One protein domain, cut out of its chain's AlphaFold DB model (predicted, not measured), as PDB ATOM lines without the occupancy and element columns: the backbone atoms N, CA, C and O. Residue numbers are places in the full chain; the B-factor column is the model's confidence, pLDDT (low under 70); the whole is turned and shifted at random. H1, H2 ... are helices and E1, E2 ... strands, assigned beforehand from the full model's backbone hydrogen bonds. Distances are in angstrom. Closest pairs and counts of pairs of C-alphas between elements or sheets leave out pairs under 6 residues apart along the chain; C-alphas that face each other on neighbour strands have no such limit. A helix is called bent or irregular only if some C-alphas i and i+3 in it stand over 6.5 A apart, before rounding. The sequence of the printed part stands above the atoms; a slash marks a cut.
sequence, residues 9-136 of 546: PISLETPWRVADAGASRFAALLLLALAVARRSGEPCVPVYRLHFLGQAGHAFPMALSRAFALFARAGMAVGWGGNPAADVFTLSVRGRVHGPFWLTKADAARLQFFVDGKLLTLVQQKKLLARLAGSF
ATOM      1  N   PRO A   9      -5.095 -26.675  31.870       92.44
ATOM      2  CA  PRO A   9      -4.531 -25.959  33.005       92.44
ATOM      3  C   PRO A   9      -5.552 -24.972  33.588       92.44
ATOM      4  O   PRO A   9      -6.194 -24.216  32.862       92.44
ATOM      5  N   ILE A  10      -5.697 -24.971  34.911       94.44
ATOM      6  CA  ILE A  10      -6.545 -24.062  35.686       94.44
ATOM      7  C   ILE A  10      -5.640 -23.313  36.665       94.44
ATOM      8  O   ILE A  10      -5.054 -23.928  37.557       94.44
ATOM      9  N   SER A  11      -5.536 -21.995  36.518       92.56
ATOM     10  CA  SER A  11      -4.804 -21.145  37.463       92.56
ATOM     11  C   SER A  11      -5.741 -20.683  38.580       92.56
ATOM     12  O   SER A  11      -6.817 -20.137  38.310       92.56
ATOM     13  N   LEU A  12      -5.347 -20.939  39.830       90.75
ATOM     14  CA  LEU A  12      -6.109 -20.621  41.043       90.75
ATOM     15  C   LEU A  12      -5.600 -19.353  41.753       90.75
ATOM     16  O   LEU A  12      -5.689 -19.238  42.975       90.75
ATOM     17  N   GLU A  13      -5.072 -18.408  40.984       85.38
ATOM     18  CA  GLU A  13      -4.557 -17.118  41.442       85.38
ATOM     19  C   GLU A  13      -4.803 -16.045  40.381       85.38
ATOM     20  O   GLU A  13      -5.229 -16.349  39.271       85.38
ATOM     21  N   THR A  14      -4.560 -14.778  40.702       80.88
ATOM     22  CA  THR A  14      -4.657 -13.696  39.716       80.88
ATOM     23  C   THR A  14      -3.436 -13.690  38.781       80.88
ATOM     24  O   THR A  14      -2.321 -13.612  39.290       80.88
ATOM     25  N   PRO A  15      -3.611 -13.669  37.442       84.56
ATOM     26  CA  PRO A  15      -4.886 -13.683  36.722       84.56
ATOM     27  C   PRO A  15      -5.505 -15.091  36.642       84.56
ATOM     28  O   PRO A  15      -4.886 -16.020  36.131       84.56
ATOM     29  N   TRP A  16      -6.770 -15.220  37.064       90.38
ATOM     30  CA  TRP A  16      -7.490 -16.499  37.081       90.38
ATOM     31  C   TRP A  16      -7.730 -16.987  35.653       90.38
ATOM     32  O   TRP A  16      -8.213 -16.223  34.810       90.38
ATOM     33  N   ARG A  17      -7.419 -18.256  35.368       91.75
ATOM     34  CA  ARG A  17      -7.502 -18.819  34.009       91.75
ATOM     35  C   ARG A  17      -8.071 -20.227  33.987       91.75
ATOM     36  O   ARG A  17      -7.822 -21.024  34.890       91.75
ATOM     37  N   VAL A  18      -8.807 -20.520  32.920       91.12
ATOM     38  CA  VAL A  18      -9.272 -21.859  32.540       91.12
ATOM     39  C   VAL A  18      -8.799 -22.089  31.107       91.12
ATOM     40  O   VAL A  18      -9.261 -21.396  30.200       91.12
ATOM     41  N   ALA A  19      -7.875 -23.032  30.910       88.56
ATOM     42  CA  ALA A  19      -7.070 -23.121  29.690       88.56
ATOM     43  C   ALA A  19      -6.398 -21.763  29.384       88.56
ATOM     44  O   ALA A  19      -5.813 -21.150  30.277       88.56
ATOM     45  N   ASP A  20      -6.535 -21.270  28.153       84.44
ATOM     46  CA  ASP A  20      -5.966 -19.993  27.710       84.44
ATOM     47  C   ASP A  20      -6.902 -18.792  27.946       84.44
ATOM     48  O   ASP A  20      -6.547 -17.648  27.660       84.44
ATOM     49  N   ALA A  21      -8.105 -19.022  28.484       88.19
ATOM     50  CA  ALA A  21      -9.104 -17.982  28.695       88.19
ATOM     51  C   ALA A  21      -9.068 -17.423  30.125       88.19
ATOM     52  O   ALA A  21      -8.967 -18.161  31.109       88.19
ATOM     53  N   GLY A  22      -9.229 -16.100  30.245       88.75
ATOM     54  CA  GLY A  22      -9.476 -15.446  31.529       88.75
ATOM     55  C   GLY A  22     -10.772 -15.957  32.166       88.75
ATOM     56  O   GLY A  22     -11.806 -16.060  31.502       88.75
ATOM     57  N   ALA A  23     -10.717 -16.278  33.454       90.31
ATOM     58  CA  ALA A  23     -11.820 -16.854  34.210       90.31
ATOM     59  C   ALA A  23     -12.169 -15.989  35.424       90.31
ATOM     60  O   ALA A  23     -11.339 -15.248  35.943       90.31
ATOM     61  N   SER A  24     -13.401 -16.098  35.916       88.62
ATOM     62  CA  SER A  24     -13.722 -15.565  37.239       88.62
ATOM     63  C   SER A  24     -13.193 -16.505  38.325       88.62
ATOM     64  O   SER A  24     -13.146 -17.725  38.135       88.62
ATOM     65  N   ARG A  25     -12.882 -15.950  39.504       87.62
ATOM     66  CA  ARG A  25     -12.569 -16.734  40.712       87.62
ATOM     67  C   ARG A  25     -13.627 -17.814  40.975       87.62
ATOM     68  O   ARG A  25     -13.284 -18.955  41.267       87.62
ATOM     69  N   PHE A  26     -14.906 -17.469  40.806       87.69
ATOM     70  CA  PHE A  26     -16.026 -18.402  40.950       87.69
ATOM     71  C   PHE A  26     -15.914 -19.605  39.999       87.69
ATOM     72  O   PHE A  26     -16.029 -20.743  40.440       87.69
ATOM     73  N   ALA A  27     -15.651 -19.375  38.707       90.31
ATOM     74  CA  ALA A  27     -15.583 -20.445  37.713       90.31
ATOM     75  C   ALA A  27     -14.405 -21.406  37.963       90.31
ATOM     76  O   ALA A  27     -14.578 -22.624  37.896       90.31
ATOM     77  N   ALA A  28     -13.224 -20.875  38.294       91.25
ATOM     78  CA  ALA A  28     -12.036 -21.682  38.567       91.25
ATOM     79  C   ALA A  28     -12.202 -22.548  39.831       91.25
ATOM     80  O   ALA A  28     -11.869 -23.735  39.834       91.25
ATOM     81  N   LEU A  29     -12.781 -21.978  40.891       90.38
ATOM     82  CA  LEU A  29     -13.034 -22.706  42.131       90.38
ATOM     83  C   LEU A  29     -14.209 -23.692  42.025       90.38
ATOM     84  O   LEU A  29     -14.170 -24.744  42.660       90.38
ATOM     85  N   LEU A  30     -15.220 -23.408  41.196       91.62
ATOM     86  CA  LEU A  30     -16.284 -24.365  40.882       91.62
ATOM     87  C   LEU A  30     -15.708 -25.622  40.213       91.62
ATOM     88  O   LEU A  30     -16.029 -26.733  40.627       91.62
ATOM     89  N   LEU A  31     -14.799 -25.467  39.243       93.62
ATOM     90  CA  LEU A  31     -14.100 -26.609  38.639       93.62
ATOM     91  C   LEU A  31     -13.240 -27.363  39.652       93.62
ATOM     92  O   LEU A  31     -13.226 -28.592  39.629       93.62
ATOM     93  N   LEU A  32     -12.553 -26.654  40.553       92.94
ATOM     94  CA  LEU A  32     -11.783 -27.279  41.629       92.94
ATOM     95  C   LEU A  32     -12.677 -28.142  42.529       92.94
ATOM     96  O   LEU A  32     -12.351 -29.304  42.774       92.94
ATOM     97  N   ALA A  33     -13.820 -27.611  42.973       90.88
ATOM     98  CA  ALA A  33     -14.780 -28.334  43.804       90.88
ATOM     99  C   ALA A  33     -15.323 -29.583  43.092       90.88
ATOM    100  O   ALA A  33     -15.300 -30.679  43.655       90.88
ATOM    101  N   LEU A  34     -15.739 -29.442  41.831       93.25
ATOM    102  CA  LEU A  34     -16.249 -30.549  41.020       93.25
ATOM    103  C   LEU A  34     -15.188 -31.623  40.757       93.25
ATOM    104  O   LEU A  34     -15.478 -32.814  40.859       93.25
ATOM    105  N   ALA A  35     -13.953 -31.223  40.450       92.81
ATOM    106  CA  ALA A  35     -12.859 -32.150  40.189       92.81
ATOM    107  C   ALA A  35     -12.463 -32.930  41.445       92.81
ATOM    108  O   ALA A  35     -12.278 -34.145  41.378       92.81
ATOM    109  N   VAL A  36     -12.354 -32.257  42.595       91.50
ATOM    110  CA  VAL A  36     -12.018 -32.906  43.869       91.50
ATOM    111  C   VAL A  36     -13.116 -33.874  44.300       91.50
ATOM    112  O   VAL A  36     -12.792 -35.003  44.676       91.50
ATOM    113  N   ALA A  37     -14.389 -33.478  44.197       89.06
ATOM    114  CA  ALA A  37     -15.527 -34.348  44.481       89.06
ATOM    115  C   ALA A  37     -15.495 -35.593  43.583       89.06
ATOM    116  O   ALA A  37     -15.448 -36.722  44.075       89.06
ATOM    117  N   ARG A  38     -15.357 -35.394  42.264       90.38
ATOM    118  CA  ARG A  38     -15.341 -36.486  41.285       90.38
ATOM    119  C   ARG A  38     -14.168 -37.449  41.470       90.38
ATOM    120  O   ARG A  38     -14.358 -38.658  41.356       90.38
ATOM    121  N   ARG A  39     -12.974 -36.935  41.785       89.12
ATOM    122  CA  ARG A  39     -11.770 -37.737  42.088       89.12
ATOM    123  C   ARG A  39     -11.857 -38.462  43.431       89.12
ATOM    124  O   ARG A  39     -11.161 -39.449  43.622       89.12
ATOM    125  N   SER A  40     -12.704 -37.983  44.339       84.44
ATOM    126  CA  SER A  40     -12.955 -38.608  45.644       84.44
ATOM    127  C   SER A  40     -14.127 -39.596  45.621       84.44
ATOM    128  O   SER A  40     -14.478 -40.127  46.666       84.44
ATOM    129  N   GLY A  41     -14.724 -39.852  44.452       83.25
ATOM    130  CA  GLY A  41     -15.841 -40.787  44.292       83.25
ATOM    131  C   GLY A  41     -17.230 -40.156  44.425       83.25
ATOM    132  O   GLY A  41     -18.218 -40.840  44.168       83.25
ATOM    133  N   GLU A  42     -17.335 -38.863  44.736       85.50
ATOM    134  CA  GLU A  42     -18.620 -38.163  44.791       85.50
ATOM    135  C   GLU A  42     -19.098 -37.813  43.366       85.50
ATOM    136  O   GLU A  42     -18.372 -37.175  42.594       85.50
ATOM    137  N   PRO A  43     -20.307 -38.235  42.955       81.38
ATOM    138  CA  PRO A  43     -20.770 -38.032  41.586       81.38
ATOM    139  C   PRO A  43     -21.269 -36.613  41.299       81.38
ATOM    140  O   PRO A  43     -21.286 -36.213  40.136       81.38
ATOM    141  N   CYS A  44     -21.669 -35.865  42.327       88.69
ATOM    142  CA  CYS A  44     -22.188 -34.508  42.207       88.69
ATOM    143  C   CYS A  44     -21.854 -33.675  43.453       88.69
ATOM    144  O   CYS A  44     -21.603 -34.221  44.525       88.69
ATOM    145  N   VAL A  45     -21.862 -32.352  43.302       86.19
ATOM    146  CA  VAL A  45     -21.662 -31.366  44.364       86.19
ATOM    147  C   VAL A  45     -22.955 -30.567  44.523       86.19
ATOM    148  O   VAL A  45     -23.361 -29.875  43.584       86.19
ATOM    149  N   PRO A  46     -23.641 -30.643  45.673       83.12
ATOM    150  CA  PRO A  46     -24.862 -29.882  45.893       83.12
ATOM    151  C   PRO A  46     -24.578 -28.380  45.975       83.12
ATOM    152  O   PRO A  46     -23.521 -27.962  46.446       83.12
ATOM    153  N   VAL A  47     -25.542 -27.564  45.537       80.12
ATOM    154  CA  VAL A  47     -25.383 -26.102  45.437       80.12
ATOM    155  C   VAL A  47     -24.984 -25.452  46.765       80.12
ATOM    156  O   VAL A  47     -24.146 -24.555  46.768       80.12
ATOM    157  N   TYR A  48     -25.485 -25.959  47.898       72.38
ATOM    158  CA  TYR A  48     -25.176 -25.404  49.218       72.38
ATOM    159  C   TYR A  48     -23.692 -25.552  49.598       72.38
ATOM    160  O   TYR A  48     -23.145 -24.723  50.319       72.38
ATOM    161  N   ARG A  49     -22.985 -26.562  49.067       72.12
ATOM    162  CA  ARG A  49     -21.539 -26.706  49.292       72.12
ATOM    163  C   ARG A  49     -20.727 -25.653  48.543       72.12
ATOM    164  O   ARG A  49     -19.535 -25.583  48.775       72.12
ATOM    165  N   LEU A  50     -21.323 -24.845  47.663       71.44
ATOM    166  CA  LEU A  50     -20.627 -23.839  46.853       71.44
ATOM    167  C   LEU A  50     -20.735 -22.413  47.417       71.44
ATOM    168  O   LEU A  50     -20.180 -21.488  46.824       71.44
ATOM    169  N   HIS A  51     -21.403 -22.216  48.561       65.06
ATOM    170  CA  HIS A  51     -21.556 -20.891  49.178       65.06
ATOM    171  C   HIS A  51     -20.211 -20.229  49.537       65.06
ATOM    172  O   HIS A  51     -20.092 -19.007  49.457       65.06
ATOM    173  N   PHE A  52     -19.155 -21.012  49.802       62.19
ATOM    174  CA  PHE A  52     -17.801 -20.495  50.067       62.19
ATOM    175  C   PHE A  52     -17.136 -19.813  48.850       62.19
ATOM    176  O   PHE A  52     -16.074 -19.204  48.975       62.19
ATOM    177  N   LEU A  53     -17.739 -19.892  47.656       66.12
ATOM    178  CA  LEU A  53     -17.207 -19.304  46.420       66.12
ATOM    179  C   LEU A  53     -17.474 -17.797  46.270       66.12
ATOM    180  O   LEU A  53     -17.102 -17.216  45.248       66.12
ATOM    181  N   GLY A  54     -18.081 -17.156  47.278       56.41
ATOM    182  CA  GLY A  54     -18.196 -15.696  47.367       56.41
ATOM    183  C   GLY A  54     -19.168 -15.071  46.362       56.41
ATOM    184  O   GLY A  54     -18.974 -13.929  45.951       56.41
ATOM    185  N   GLN A  55     -20.181 -15.821  45.916       62.94
ATOM    186  CA  GLN A  55     -21.277 -15.323  45.078       62.94
ATOM    187  C   GLN A  55     -22.609 -15.737  45.717       62.94
ATOM    188  O   GLN A  55     -22.955 -16.918  45.699       62.94
ATOM    189  N   ALA A  56     -23.337 -14.774  46.285       56.44
ATOM    190  CA  ALA A  56     -24.655 -14.962  46.896       56.44
ATOM    191  C   ALA A  56     -25.700 -14.033  46.246       56.44
ATOM    192  O   ALA A  56     -25.352 -13.083  45.539       56.44
ATOM    193  N   GLY A  57     -26.985 -14.332  46.450       62.44
ATOM    194  CA  GLY A  57     -28.097 -13.503  45.975       62.44
ATOM    195  C   GLY A  57     -28.212 -13.379  44.447       62.44
ATOM    196  O   GLY A  57     -27.910 -14.303  43.688       62.44
ATOM    197  N   HIS A  58     -28.671 -12.215  43.977       59.03
ATOM    198  CA  HIS A  58     -29.050 -11.968  42.575       59.03
ATOM    199  C   HIS A  58     -27.905 -12.106  41.552       59.03
ATOM    200  O   HIS A  58     -28.168 -12.287  40.362       59.03
ATOM    201  N   ALA A  59     -26.639 -12.064  41.985       68.44
ATOM    202  CA  ALA A  59     -25.474 -12.214  41.106       68.44
ATOM    203  C   ALA A  59     -25.147 -13.683  40.767       68.44
ATOM    204  O   ALA A  59     -24.504 -13.962  39.747       68.44
ATOM    205  N   PHE A  60     -25.619 -14.636  41.580       79.50
ATOM    206  CA  PHE A  60     -25.286 -16.055  41.449       79.50
ATOM    207  C   PHE A  60     -25.743 -16.681  40.112       79.50
ATOM    208  O   PHE A  60     -24.911 -17.304  39.444       79.50
ATOM    209  N   PRO A  61     -26.987 -16.475  39.621       80.62
ATOM    210  CA  PRO A  61     -27.420 -17.022  38.329       80.62
ATOM    211  C   PRO A  61     -26.581 -16.536  37.138       80.62
ATOM    212  O   PRO A  61     -26.299 -17.304  36.209       80.62
ATOM    213  N   MET A  62     -26.145 -15.272  37.165       83.06
ATOM    214  CA  MET A  62     -25.294 -14.695  36.120       83.06
ATOM    215  C   MET A  62     -23.868 -15.247  36.184       83.06
ATOM    216  O   MET A  62     -23.318 -15.628  35.148       83.06
ATOM    217  N   ALA A  63     -23.277 -15.329  37.381       84.19
ATOM    218  CA  ALA A  63     -21.948 -15.906  37.582       84.19
ATOM    219  C   ALA A  63     -21.898 -17.372  37.126       84.19
ATOM    220  O   ALA A  63     -20.981 -17.771  36.405       84.19
ATOM    221  N   LEU A  64     -22.936 -18.142  37.461       87.94
ATOM    222  CA  LEU A  64     -23.104 -19.527  37.044       87.94
ATOM    223  C   LEU A  64     -23.258 -19.653  35.524       87.94
ATOM    224  O   LEU A  64     -22.569 -20.453  34.900       87.94
ATOM    225  N   SER A  65     -24.090 -18.823  34.894       87.12
ATOM    226  CA  SER A  65     -24.259 -18.847  33.432       87.12
ATOM    227  C   SER A  65     -22.960 -18.519  32.690       87.12
ATOM    228  O   SER A  65     -22.629 -19.188  31.710       87.12
ATOM    229  N   ARG A  66     -22.183 -17.546  33.185       88.25
ATOM    230  CA  ARG A  66     -20.865 -17.194  32.631       88.25
ATOM    231  C   ARG A  66     -19.845 -18.320  32.810       88.25
ATOM    232  O   ARG A  66     -19.110 -18.615  31.872       88.25
ATOM    233  N   ALA A  67     -19.828 -18.970  33.974       90.75
ATOM    234  CA  ALA A  67     -18.957 -20.114  34.236       90.75
ATOM    235  C   ALA A  67     -19.265 -21.285  33.288       90.75
ATOM    236  O   ALA A  67     -18.364 -21.804  32.641       90.75
ATOM    237  N   PHE A  68     -20.541 -21.638  33.112       91.38
ATOM    238  CA  PHE A  68     -20.945 -22.710  32.199       91.38
ATOM    239  C   PHE A  68     -20.620 -22.403  30.730       91.38
ATOM    240  O   PHE A  68     -20.164 -23.289  30.011       91.38
ATOM    241  N   ALA A  69     -20.783 -21.151  30.287       89.38
ATOM    242  CA  ALA A  69     -20.370 -20.740  28.945       89.38
ATOM    243  C   ALA A  69     -18.847 -20.868  28.743       89.38
ATOM    244  O   ALA A  69     -18.398 -21.307  27.685       89.38
ATOM    245  N   LEU A  70     -18.054 -20.524  29.763       92.75
ATOM    246  CA  LEU A  70     -16.603 -20.715  29.759       92.75
ATOM    247  C   LEU A  70     -16.232 -22.205  29.684       92.75
ATOM    248  O   LEU A  70     -15.370 -22.579  28.894       92.75
ATOM    249  N   PHE A  71     -16.905 -23.061  30.454       92.69
ATOM    250  CA  PHE A  71     -16.638 -24.503  30.461       92.69
ATOM    251  C   PHE A  71     -16.968 -25.161  29.120       92.69
ATOM    252  O   PHE A  71     -16.175 -25.959  28.624       92.69
ATOM    253  N   ALA A  72     -18.082 -24.766  28.498       89.06
ATOM    254  CA  ALA A  72     -18.459 -25.232  27.169       89.06
ATOM    255  C   ALA A  72     -17.419 -24.836  26.106       89.06
ATOM    256  O   ALA A  72     -17.018 -25.674  25.301       89.06
ATOM    257  N   ARG A  73     -16.913 -23.592  26.137       88.56
ATOM    258  CA  ARG A  73     -15.842 -23.127  25.229       88.56
ATOM    259  C   ARG A  73     -14.527 -23.883  25.419       88.56
ATOM    260  O   ARG A  73     -13.814 -24.107  24.450       88.56
ATOM    261  N   ALA A  74     -14.227 -24.293  26.646       86.88
ATOM    262  CA  ALA A  74     -13.072 -25.126  26.975       86.88
ATOM    263  C   ALA A  74     -13.306 -26.633  26.714       86.88
ATOM    264  O   ALA A  74     -12.451 -27.458  27.039       86.88
ATOM    265  N   GLY A  75     -14.450 -27.010  26.128       87.25
ATOM    266  CA  GLY A  75     -14.762 -28.393  25.764       87.25
ATOM    267  C   GLY A  75     -14.913 -29.322  26.970       87.25
ATOM    268  O   GLY A  75     -14.455 -30.465  26.913       87.25
ATOM    269  N   MET A  76     -15.490 -28.822  28.071       90.31
ATOM    270  CA  MET A  76     -15.782 -29.593  29.285       90.31
ATOM    271  C   MET A  76     -17.283 -29.847  29.431       90.31
ATOM    272  O   MET A  76     -18.087 -28.915  29.360       90.31
ATOM    273  N   ALA A  77     -17.657 -31.094  29.717       88.38
ATOM    274  CA  ALA A  77     -19.029 -31.480  30.010       88.38
ATOM    275  C   ALA A  77     -19.315 -31.323  31.514       88.38
ATOM    276  O   ALA A  77     -19.155 -32.247  32.318       88.38
ATOM    277  N   VAL A  78     -19.724 -30.109  31.891       91.81
ATOM    278  CA  VAL A  78     -20.236 -29.785  33.231       91.81
ATOM    279  C   VAL A  78     -21.755 -29.733  33.168       91.81
ATOM    280  O   VAL A  78     -22.308 -28.993  32.355       91.81
ATOM    281  N   GLY A  79     -22.429 -30.487  34.030       90.31
ATOM    282  CA  GLY A  79     -23.887 -30.543  34.080       90.31
ATOM    283  C   GLY A  79     -24.463 -30.197  35.450       90.31
ATOM    284  O   GLY A  79     -23.739 -29.920  36.411       90.31
ATOM    285  N   TRP A  80     -25.793 -30.178  35.518       90.94
ATOM    286  CA  TRP A  80     -26.569 -29.954  36.736       90.94
ATOM    287  C   TRP A  80     -27.734 -30.948  36.837       90.94
ATOM    288  O   TRP A  80     -28.109 -31.582  35.852       90.94
ATOM    289  N   GLY A  81     -28.301 -31.090  38.034       82.62
ATOM    290  CA  GLY A  81     -29.363 -32.046  38.338       82.62
ATOM    291  C   GLY A  81     -28.839 -33.389  38.858       82.62
ATOM    292  O   GLY A  81     -27.639 -33.650  38.889       82.62
ATOM    293  N   GLY A  82     -29.760 -34.247  39.302       80.00
ATOM    294  CA  GLY A  82     -29.433 -35.484  40.024       80.00
ATOM    295  C   GLY A  82     -28.857 -36.628  39.179       80.00
ATOM    296  O   GLY A  82     -28.379 -37.600  39.754       80.00
ATOM    297  N   ASN A  83     -28.884 -36.535  37.843       83.62
ATOM    298  CA  ASN A  83     -28.367 -37.576  36.950       83.62
ATOM    299  C   ASN A  83     -27.024 -37.159  36.306       83.62
ATOM    300  O   ASN A  83     -27.033 -36.468  35.286       83.62
ATOM    301  N   PRO A  84     -25.869 -37.603  36.840       81.94
ATOM    302  CA  PRO A  84     -24.539 -37.275  36.316       81.94
ATOM    303  C   PRO A  84     -24.172 -38.013  35.015       81.94
ATOM    304  O   PRO A  84     -23.063 -37.837  34.511       81.94
ATOM    305  N   ALA A  85     -25.053 -38.886  34.514       82.12
ATOM    306  CA  ALA A  85     -24.905 -39.586  33.237       82.12
ATOM    307  C   ALA A  85     -25.766 -38.971  32.118       82.12
ATOM    308  O   ALA A  85     -25.724 -39.456  30.990       82.12
ATOM    309  N   ALA A  86     -26.553 -37.931  32.417       83.12
ATOM    310  CA  ALA A  86     -27.342 -37.231  31.413       83.12
ATOM    311  C   ALA A  86     -26.439 -36.503  30.403       83.12
ATOM    312  O   ALA A  86     -25.363 -36.016  30.755       83.12
ATOM    313  N   ASP A  87     -26.892 -36.393  29.155       84.69
ATOM    314  CA  ASP A  87     -26.213 -35.570  28.159       84.69
ATOM    315  C   ASP A  87     -26.406 -34.083  28.494       84.69
ATOM    316  O   ASP A  87     -27.538 -33.605  28.622       84.69
ATOM    317  N   VAL A  88     -25.302 -33.339  28.624       84.81
ATOM    318  CA  VAL A  88     -25.291 -31.916  29.003       84.81
ATOM    319  C   VAL A  88     -26.129 -31.071  28.038       84.81
ATOM    320  O   VAL A  88     -26.764 -30.112  28.476       84.81
ATOM    321  N   PHE A  89     -26.189 -31.438  26.753       82.25
ATOM    322  CA  PHE A  89     -26.965 -30.707  25.743       82.25
ATOM    323  C   PHE A  89     -28.482 -30.890  25.880       82.25
ATOM    324  O   PHE A  89     -29.245 -30.089  25.342       82.25
ATOM    325  N   THR A  90     -28.924 -31.901  26.632       82.31
ATOM    326  CA  THR A  90     -30.348 -32.179  26.891       82.31
ATOM    327  C   THR A  90     -30.866 -31.516  28.172       82.31
ATOM    328  O   THR A  90     -32.068 -31.532  28.443       82.31
ATOM    329  N   LEU A  91     -29.981 -30.907  28.974       83.88
ATOM    330  CA  LEU A  91     -30.349 -30.293  30.248       83.88
ATOM    331  C   LEU A  91     -31.053 -28.944  30.054       83.88
ATOM    332  O   LEU A  91     -30.521 -28.011  29.449       83.88
ATOM    333  N   SER A  92     -32.229 -28.800  30.669       81.81
ATOM    334  CA  SER A  92     -32.954 -27.529  30.698       81.81
ATOM    335  C   SER A  92     -32.194 -26.474  31.497       81.81
ATOM    336  O   SER A  92     -31.798 -26.701  32.642       81.81
ATOM    337  N   VAL A  93     -32.039 -25.279  30.920       78.38
ATOM    338  CA  VAL A  93     -31.448 -24.121  31.614       78.38
ATOM    339  C   VAL A  93     -32.275 -23.747  32.856       78.38
ATOM    340  O   VAL A  93     -31.711 -23.281  33.851       78.38
ATOM    341  N   ARG A  94     -33.594 -24.018  32.841       68.31
ATOM    342  CA  ARG A  94     -34.450 -23.927  34.034       68.31
ATOM    343  C   ARG A  94     -34.020 -25.004  35.029       68.31
ATOM    344  O   ARG A  94     -34.115 -26.190  34.743       68.31
ATOM    345  N   GLY A  95     -33.544 -24.575  36.196       69.56
ATOM    346  CA  GLY A  95     -33.070 -25.469  37.255       69.56
ATOM    347  C   GLY A  95     -31.559 -25.443  37.487       69.56
ATOM    348  O   GLY A  95     -31.109 -25.905  38.531       69.56
ATOM    349  N   ARG A  96     -30.771 -24.822  36.593       82.69
ATOM    350  CA  ARG A  96     -29.308 -24.716  36.750       82.69
ATOM    351  C   ARG A  96     -28.899 -24.077  38.078       82.69
ATOM    352  O   ARG A  96     -27.938 -24.515  38.692       82.69
ATOM    353  N   VAL A  97     -29.653 -23.082  38.543       81.56
ATOM    354  CA  VAL A  97     -29.403 -22.365  39.806       81.56
ATOM    355  C   VAL A  97     -29.539 -23.269  41.040       81.56
ATOM    356  O   VAL A  97     -28.923 -22.985  42.060       81.56
ATOM    357  N   HIS A  98     -30.293 -24.367  40.959       78.88
ATOM    358  CA  HIS A  98     -30.558 -25.243  42.106       78.88
ATOM    359  C   HIS A  98     -29.538 -26.381  42.255       78.88
ATOM    360  O   HIS A  98     -29.474 -27.008  43.313       78.88
ATOM    361  N   GLY A  99     -28.713 -26.642  41.235       84.06
ATOM    362  CA  GLY A  99     -27.813 -27.796  41.232       84.06
ATOM    363  C   GLY A  99     -28.577 -29.126  41.401       84.06
ATOM    364  O   GLY A  99     -29.741 -29.215  41.006       84.06
ATOM    365  N   PRO A 100     -27.946 -30.178  41.958       88.31
ATOM    366  CA  PRO A 100     -26.506 -30.305  42.210       88.31
ATOM    367  C   PRO A 100     -25.704 -30.220  40.902       88.31
ATOM    368  O   PRO A 100     -26.272 -30.372  39.827       88.31
ATOM    369  N   PHE A 101     -24.401 -29.961  40.973       92.56
ATOM    370  CA  PHE A 101     -23.518 -29.823  39.808       92.56
ATOM    371  C   PHE A 101     -22.591 -31.021  39.677       92.56
ATOM    372  O   PHE A 101     -22.169 -31.595  40.679       92.56
ATOM    373  N   TRP A 102     -22.232 -31.399  38.460       93.12
ATOM    374  CA  TRP A 102     -21.385 -32.564  38.233       93.12
ATOM    375  C   TRP A 102     -20.446 -32.367  37.045       93.12
ATOM    376  O   TRP A 102     -20.673 -31.535  36.168       93.12
ATOM    377  N   LEU A 103     -19.370 -33.152  37.042       92.88
ATOM    378  CA  LEU A 103     -18.335 -33.191  36.010       92.88
ATOM    379  C   LEU A 103     -18.106 -34.651  35.598       92.88
ATOM    380  O   LEU A 103     -18.093 -35.557  36.444       92.88
ATOM    381  N   THR A 104     -17.910 -34.907  34.304       89.25
ATOM    382  CA  THR A 104     -17.624 -36.269  33.826       89.25
ATOM    383  C   THR A 104     -16.293 -36.791  34.391       89.25
ATOM    384  O   THR A 104     -15.398 -36.023  34.746       89.25
ATOM    385  N   LYS A 105     -16.131 -38.122  34.498       87.06
ATOM    386  CA  LYS A 105     -14.846 -38.708  34.942       87.06
ATOM    387  C   LYS A 105     -13.708 -38.360  33.975       87.06
ATOM    388  O   LYS A 105     -12.597 -38.102  34.426       87.06
ATOM    389  N   ALA A 106     -14.004 -38.330  32.674       87.38
ATOM    390  CA  ALA A 106     -13.047 -37.988  31.630       87.38
ATOM    391  C   ALA A 106     -12.554 -36.540  31.774       87.38
ATOM    392  O   ALA A 106     -11.348 -36.303  31.792       87.38
ATOM    393  N   ASP A 107     -13.460 -35.583  31.981       89.94
ATOM    394  CA  ASP A 107     -13.074 -34.181  32.162       89.94
ATOM    395  C   ASP A 107     -12.374 -33.945  33.497       89.94
ATOM    396  O   ASP A 107     -11.363 -33.247  33.544       89.94
ATOM    397  N   ALA A 108     -12.811 -34.608  34.571       89.69
ATOM    398  CA  ALA A 108     -12.112 -34.558  35.851       89.69
ATOM    399  C   ALA A 108     -10.658 -35.056  35.756       89.69
ATOM    400  O   ALA A 108      -9.815 -34.591  36.522       89.69
ATOM    401  N   ALA A 109     -10.337 -35.971  34.835       89.12
ATOM    402  CA  ALA A 109      -8.970 -36.446  34.607       89.12
ATOM    403  C   ALA A 109      -8.112 -35.456  33.793       89.12
ATOM    404  O   ALA A 109      -6.896 -35.425  33.968       89.12
ATOM    405  N   ARG A 110      -8.730 -34.622  32.945       92.12
ATOM    406  CA  ARG A 110      -8.040 -33.626  32.104       92.12
ATOM    407  C   ARG A 110      -7.590 -32.387  32.885       92.12
ATOM    408  O   ARG A 110      -6.628 -31.739  32.488       92.12
ATOM    409  N   LEU A 111      -8.270 -32.046  33.980       93.62
ATOM    410  CA  LEU A 111      -8.015 -30.820  34.746       93.62
ATOM    411  C   LEU A 111      -6.686 -30.852  35.523       93.62
ATOM    412  O   LEU A 111      -6.449 -31.746  36.334       93.62
ATOM    413  N   GLN A 112      -5.853 -29.828  35.367       94.31
ATOM    414  CA  GLN A 112      -4.623 -29.633  36.140       94.31
ATOM    415  C   GLN A 112      -4.672 -28.276  36.841       94.31
ATOM    416  O   GLN A 112      -4.885 -27.262  36.190       94.31
ATOM    417  N   PHE A 113      -4.506 -28.247  38.162       94.88
ATOM    418  CA  PHE A 113      -4.667 -27.027  38.962       94.88
ATOM    419  C   PHE A 113      -3.310 -26.466  39.372       94.88
ATOM    420  O   PHE A 113      -2.492 -27.219  39.894       94.88
ATOM    421  N   PHE A 114      -3.095 -25.163  39.184       93.38
ATOM    422  CA  PHE A 114      -1.824 -24.486  39.440       93.38
ATOM    423  C   PHE A 114      -1.983 -23.287  40.384       93.38
ATOM    424  O   PHE A 114      -2.984 -22.572  40.313       93.38
ATOM    425  N   VAL A 115      -0.976 -23.070  41.233       90.00
ATOM    426  CA  VAL A 115      -0.748 -21.860  42.050       90.00
ATOM    427  C   VAL A 115       0.751 -21.555  41.995       90.00
ATOM    428  O   VAL A 115       1.555 -22.478  42.125       90.00
ATOM    429  N   ASP A 116       1.130 -20.309  41.746       84.25
ATOM    430  CA  ASP A 116       2.482 -19.827  41.454       84.25
ATOM    431  C   ASP A 116       3.196 -20.690  40.398       84.25
ATOM    432  O   ASP A 116       4.356 -21.084  40.543       84.25
ATOM    433  N   GLY A 117       2.459 -21.099  39.358       83.94
ATOM    434  CA  GLY A 117       2.950 -22.004  38.311       83.94
ATOM    435  C   GLY A 117       3.240 -23.448  38.758       83.94
ATOM    436  O   GLY A 117       3.662 -24.265  37.940       83.94
ATOM    437  N   LYS A 118       2.990 -23.811  40.024       90.56
ATOM    438  CA  LYS A 118       3.202 -25.165  40.563       90.56
ATOM    439  C   LYS A 118       1.922 -25.991  40.513       90.56
ATOM    440  O   LYS A 118       0.868 -25.549  40.965       90.56
ATOM    441  N   LEU A 119       2.028 -27.220  40.005       93.31
ATOM    442  CA  LEU A 119       0.914 -28.167  39.951       93.31
ATOM    443  C   LEU A 119       0.513 -28.620  41.364       93.31
ATOM    444  O   LEU A 119       1.340 -29.129  42.119       93.31
ATOM    445  N   LEU A 120      -0.769 -28.487  41.699       92.94
ATOM    446  CA  LEU A 120      -1.321 -28.923  42.977       92.94
ATOM    447  C   LEU A 120      -1.643 -30.420  42.977       92.94
ATOM    448  O   LEU A 120      -2.383 -30.912  42.121       92.94
ATOM    449  N   THR A 121      -1.202 -31.128  44.015       90.81
ATOM    450  CA  THR A 121      -1.626 -32.510  44.296       90.81
ATOM    451  C   THR A 121      -3.084 -32.564  44.766       90.81
ATOM    452  O   THR A 121      -3.628 -31.573  45.253       90.81
ATOM    453  N   LEU A 122      -3.736 -33.732  44.689       86.25
ATOM    454  CA  LEU A 122      -5.112 -33.896  45.188       86.25
ATOM    455  C   LEU A 122      -5.232 -33.547  46.684       86.25
ATOM    456  O   LEU A 122      -6.230 -32.964  47.102       86.25
ATOM    457  N   VAL A 123      -4.204 -33.851  47.482       84.81
ATOM    458  CA  VAL A 123      -4.145 -33.484  48.906       84.81
ATOM    459  C   VAL A 123      -4.089 -31.963  49.072       84.81
ATOM    460  O   VAL A 123      -4.823 -31.410  49.887       84.81
ATOM    461  N   GLN A 124      -3.281 -31.267  48.268       89.00
ATOM    462  CA  GLN A 124      -3.208 -29.802  48.284       89.00
ATOM    463  C   GLN A 124      -4.504 -29.149  47.790       89.00
ATOM    464  O   GLN A 124      -4.940 -28.167  48.380       89.00
ATOM    465  N   GLN A 125      -5.159 -29.714  46.772       90.69
ATOM    466  CA  GLN A 125      -6.470 -29.269  46.286       90.69
ATOM    467  C   GLN A 125      -7.545 -29.412  47.375       90.69
ATOM    468  O   GLN A 125      -8.279 -28.461  47.638       90.69
ATOM    469  N   LYS A 126      -7.593 -30.564  48.061       85.38
ATOM    470  CA  LYS A 126      -8.477 -30.788  49.218       85.38
ATOM    471  C   LYS A 126      -8.184 -29.803  50.345       85.38
ATOM    472  O   LYS A 126      -9.112 -29.199  50.863       85.38
ATOM    473  N   LYS A 127      -6.908 -29.584  50.682       83.56
ATOM    474  CA  LYS A 127      -6.490 -28.624  51.716       83.56
ATOM    475  C   LYS A 127      -6.829 -27.181  51.339       83.56
ATOM    476  O   LYS A 127      -7.191 -26.404  52.210       83.56
ATOM    477  N   LEU A 128      -6.733 -26.818  50.060       84.00
ATOM    478  CA  LEU A 128      -7.106 -25.497  49.560       84.00
ATOM    479  C   LEU A 128      -8.619 -25.285  49.639       84.00
ATOM    480  O   LEU A 128      -9.046 -24.269  50.174       84.00
ATOM    481  N   LEU A 129      -9.424 -26.252  49.188       82.00
ATOM    482  CA  LEU A 129     -10.879 -26.214  49.359       82.00
ATOM    483  C   LEU A 129     -11.270 -26.179  50.836       82.00
ATOM    484  O   LEU A 129     -12.097 -25.364  51.213       82.00
ATOM    485  N   ALA A 130     -10.629 -26.990  51.677       75.62
ATOM    486  CA  ALA A 130     -10.853 -27.001  53.116       75.62
ATOM    487  C   ALA A 130     -10.388 -25.707  53.795       75.62
ATOM    488  O   ALA A 130     -10.976 -25.325  54.786       75.62
ATOM    489  N   ARG A 131      -9.381 -24.993  53.277       76.50
ATOM    490  CA  ARG A 131      -8.980 -23.666  53.779       76.50
ATOM    491  C   ARG A 131      -9.938 -22.572  53.313       76.50
ATOM    492  O   ARG A 131     -10.236 -21.663  54.073       76.50
ATOM    493  N   LEU A 132     -10.424 -22.651  52.077       70.50
ATOM    494  CA  LEU A 132     -11.414 -21.715  51.543       70.50
ATOM    495  C   LEU A 132     -12.776 -21.903  52.225       70.50
ATOM    496  O   LEU A 132     -13.414 -20.916  52.569       70.50
ATOM    497  N   ALA A 133     -13.166 -23.148  52.502       64.19
ATOM    498  CA  ALA A 133     -14.313 -23.491  53.339       64.19
ATOM    499  C   ALA A 133     -14.043 -23.226  54.835       64.19
ATOM    500  O   ALA A 133     -14.926 -22.789  55.559       64.19
ATOM    501  N   GLY A 134     -12.807 -23.446  55.291       47.25
ATOM    502  CA  GLY A 134     -12.372 -23.416  56.693       47.25
ATOM    503  C   GLY A 134     -11.833 -22.079  57.196       47.25
ATOM    504  O   GLY A 134     -11.585 -21.958  58.392       47.25
ATOM    505  N   SER A 135     -11.762 -21.045  56.350       48.22
ATOM    506  CA  SER A 135     -11.775 -19.642  56.803       48.22
ATOM    507  C   SER A 135     -13.077 -19.276  57.541       48.22
ATOM    508  O   SER A 135     -13.160 -18.209  58.135       48.22
ATOM    509  N   PHE A 136     -14.042 -20.205  57.570       44.16
ATOM    510  CA  PHE A 136     -15.230 -20.197  58.418       44.16
ATOM    511  C   PHE A 136     -15.242 -21.256  59.545       44.16
ATOM    512  O   PHE A 136     -16.181 -21.231  60.331       44.16
TER     513      PHE A 136
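What this domain is: This is residues 9 to 136 of the 546 residues of an uncharacterized protein of Diaphorobacter sp. HDW4A (UniProt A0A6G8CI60). One helix, H1, runs through the middle, and four other helices, H2, H3, H4 and H5, pack round it, each crossing it steeply. Two small pairs of strands lie on opposite sides of H1: E1 with E4 on one side, the hairpin of E2 and E3 on the other. The 128 printed residues hold five named helices and four named strands, in the order E1 H1 H2 H3 E2 E3 H4 E4 H5; E1 and E4 are parallel, E2 and E3 antiparallel, and the class is mostly helix. The whole is compact, with a radius of gyration of the C-alphas of 13.5 A, and rounded, spanning 38 by 32 by 28 A.

How they stand to each other: E1, residues 9 to 11, is the parallel neighbour of E4, residues 111 to 115, with N 10 and O 112 2.7 A apart, within hydrogen-bond range. Residues 17 to 18 pair antiparallel with residues 10 to 11 of E1 and with residues 21 to 22. The hub is H1, residues 25 to 39. It touches H2, residues 47 to 53, at Phe 26 and Leu 53, their closest C-alphas, 5.7 A apart, at a steep tilt of 50 degrees, opposite ways. With residues 26 to 27 alone, H1 touches H3, residues 57 to 73, at a steep tilt of 68 degrees, only just short of about perpendicular, the same way; the closest C-alphas, of Ala 27 and Ala 67, are 4.9 A apart. E2, residues 78 to 80, and E3, residues 101 to 103, form a hairpin, with N 102 and O 79 2.9 A apart. H4, residues 105 to 110, touches H1 at Ala 108 and Ala 35, their closest C-alphas, 5.0 A apart. H5, residues 122 to 134, touches H1 at Lys 126 and Val 36, their closest C-alphas, 6.8 A apart. H3 and H5 are apart. Every O i to N i+4 pair is within hydrogen-bond range in H1, H4 and H5; H3 has 11 of 13, and H2 has 0 of 3, with 2 of 4 O i to N i+3 pairs.

Where its parts are: E1 begins at C-alpha 9, (-4.531, -25.959, 33.005). H1 is 21.1 A long, H3 25.9 A, E4 13.7 A and H5 17.2 A. H2 is irregular, with C-alphas 49 and 52 7.3 A apart, and H3 only just irregular, with C-alphas 58 and 61 6.8 A apart. H5 ends at C-alpha 134, (-12.372, -23.416, 56.693).

The domain as a whole: The C-alphas of Arg 94 and Lys 118, the two farthest apart, are 38.2 A apart. The printed part has no cut. The links from E1 to H1 and from E2 to E3 are long, with 13 and 20 residues. Mean pLDDT of the printed part is 83.8; residues 51 to 59, 94 to 95 and 133 to 136 are under 70.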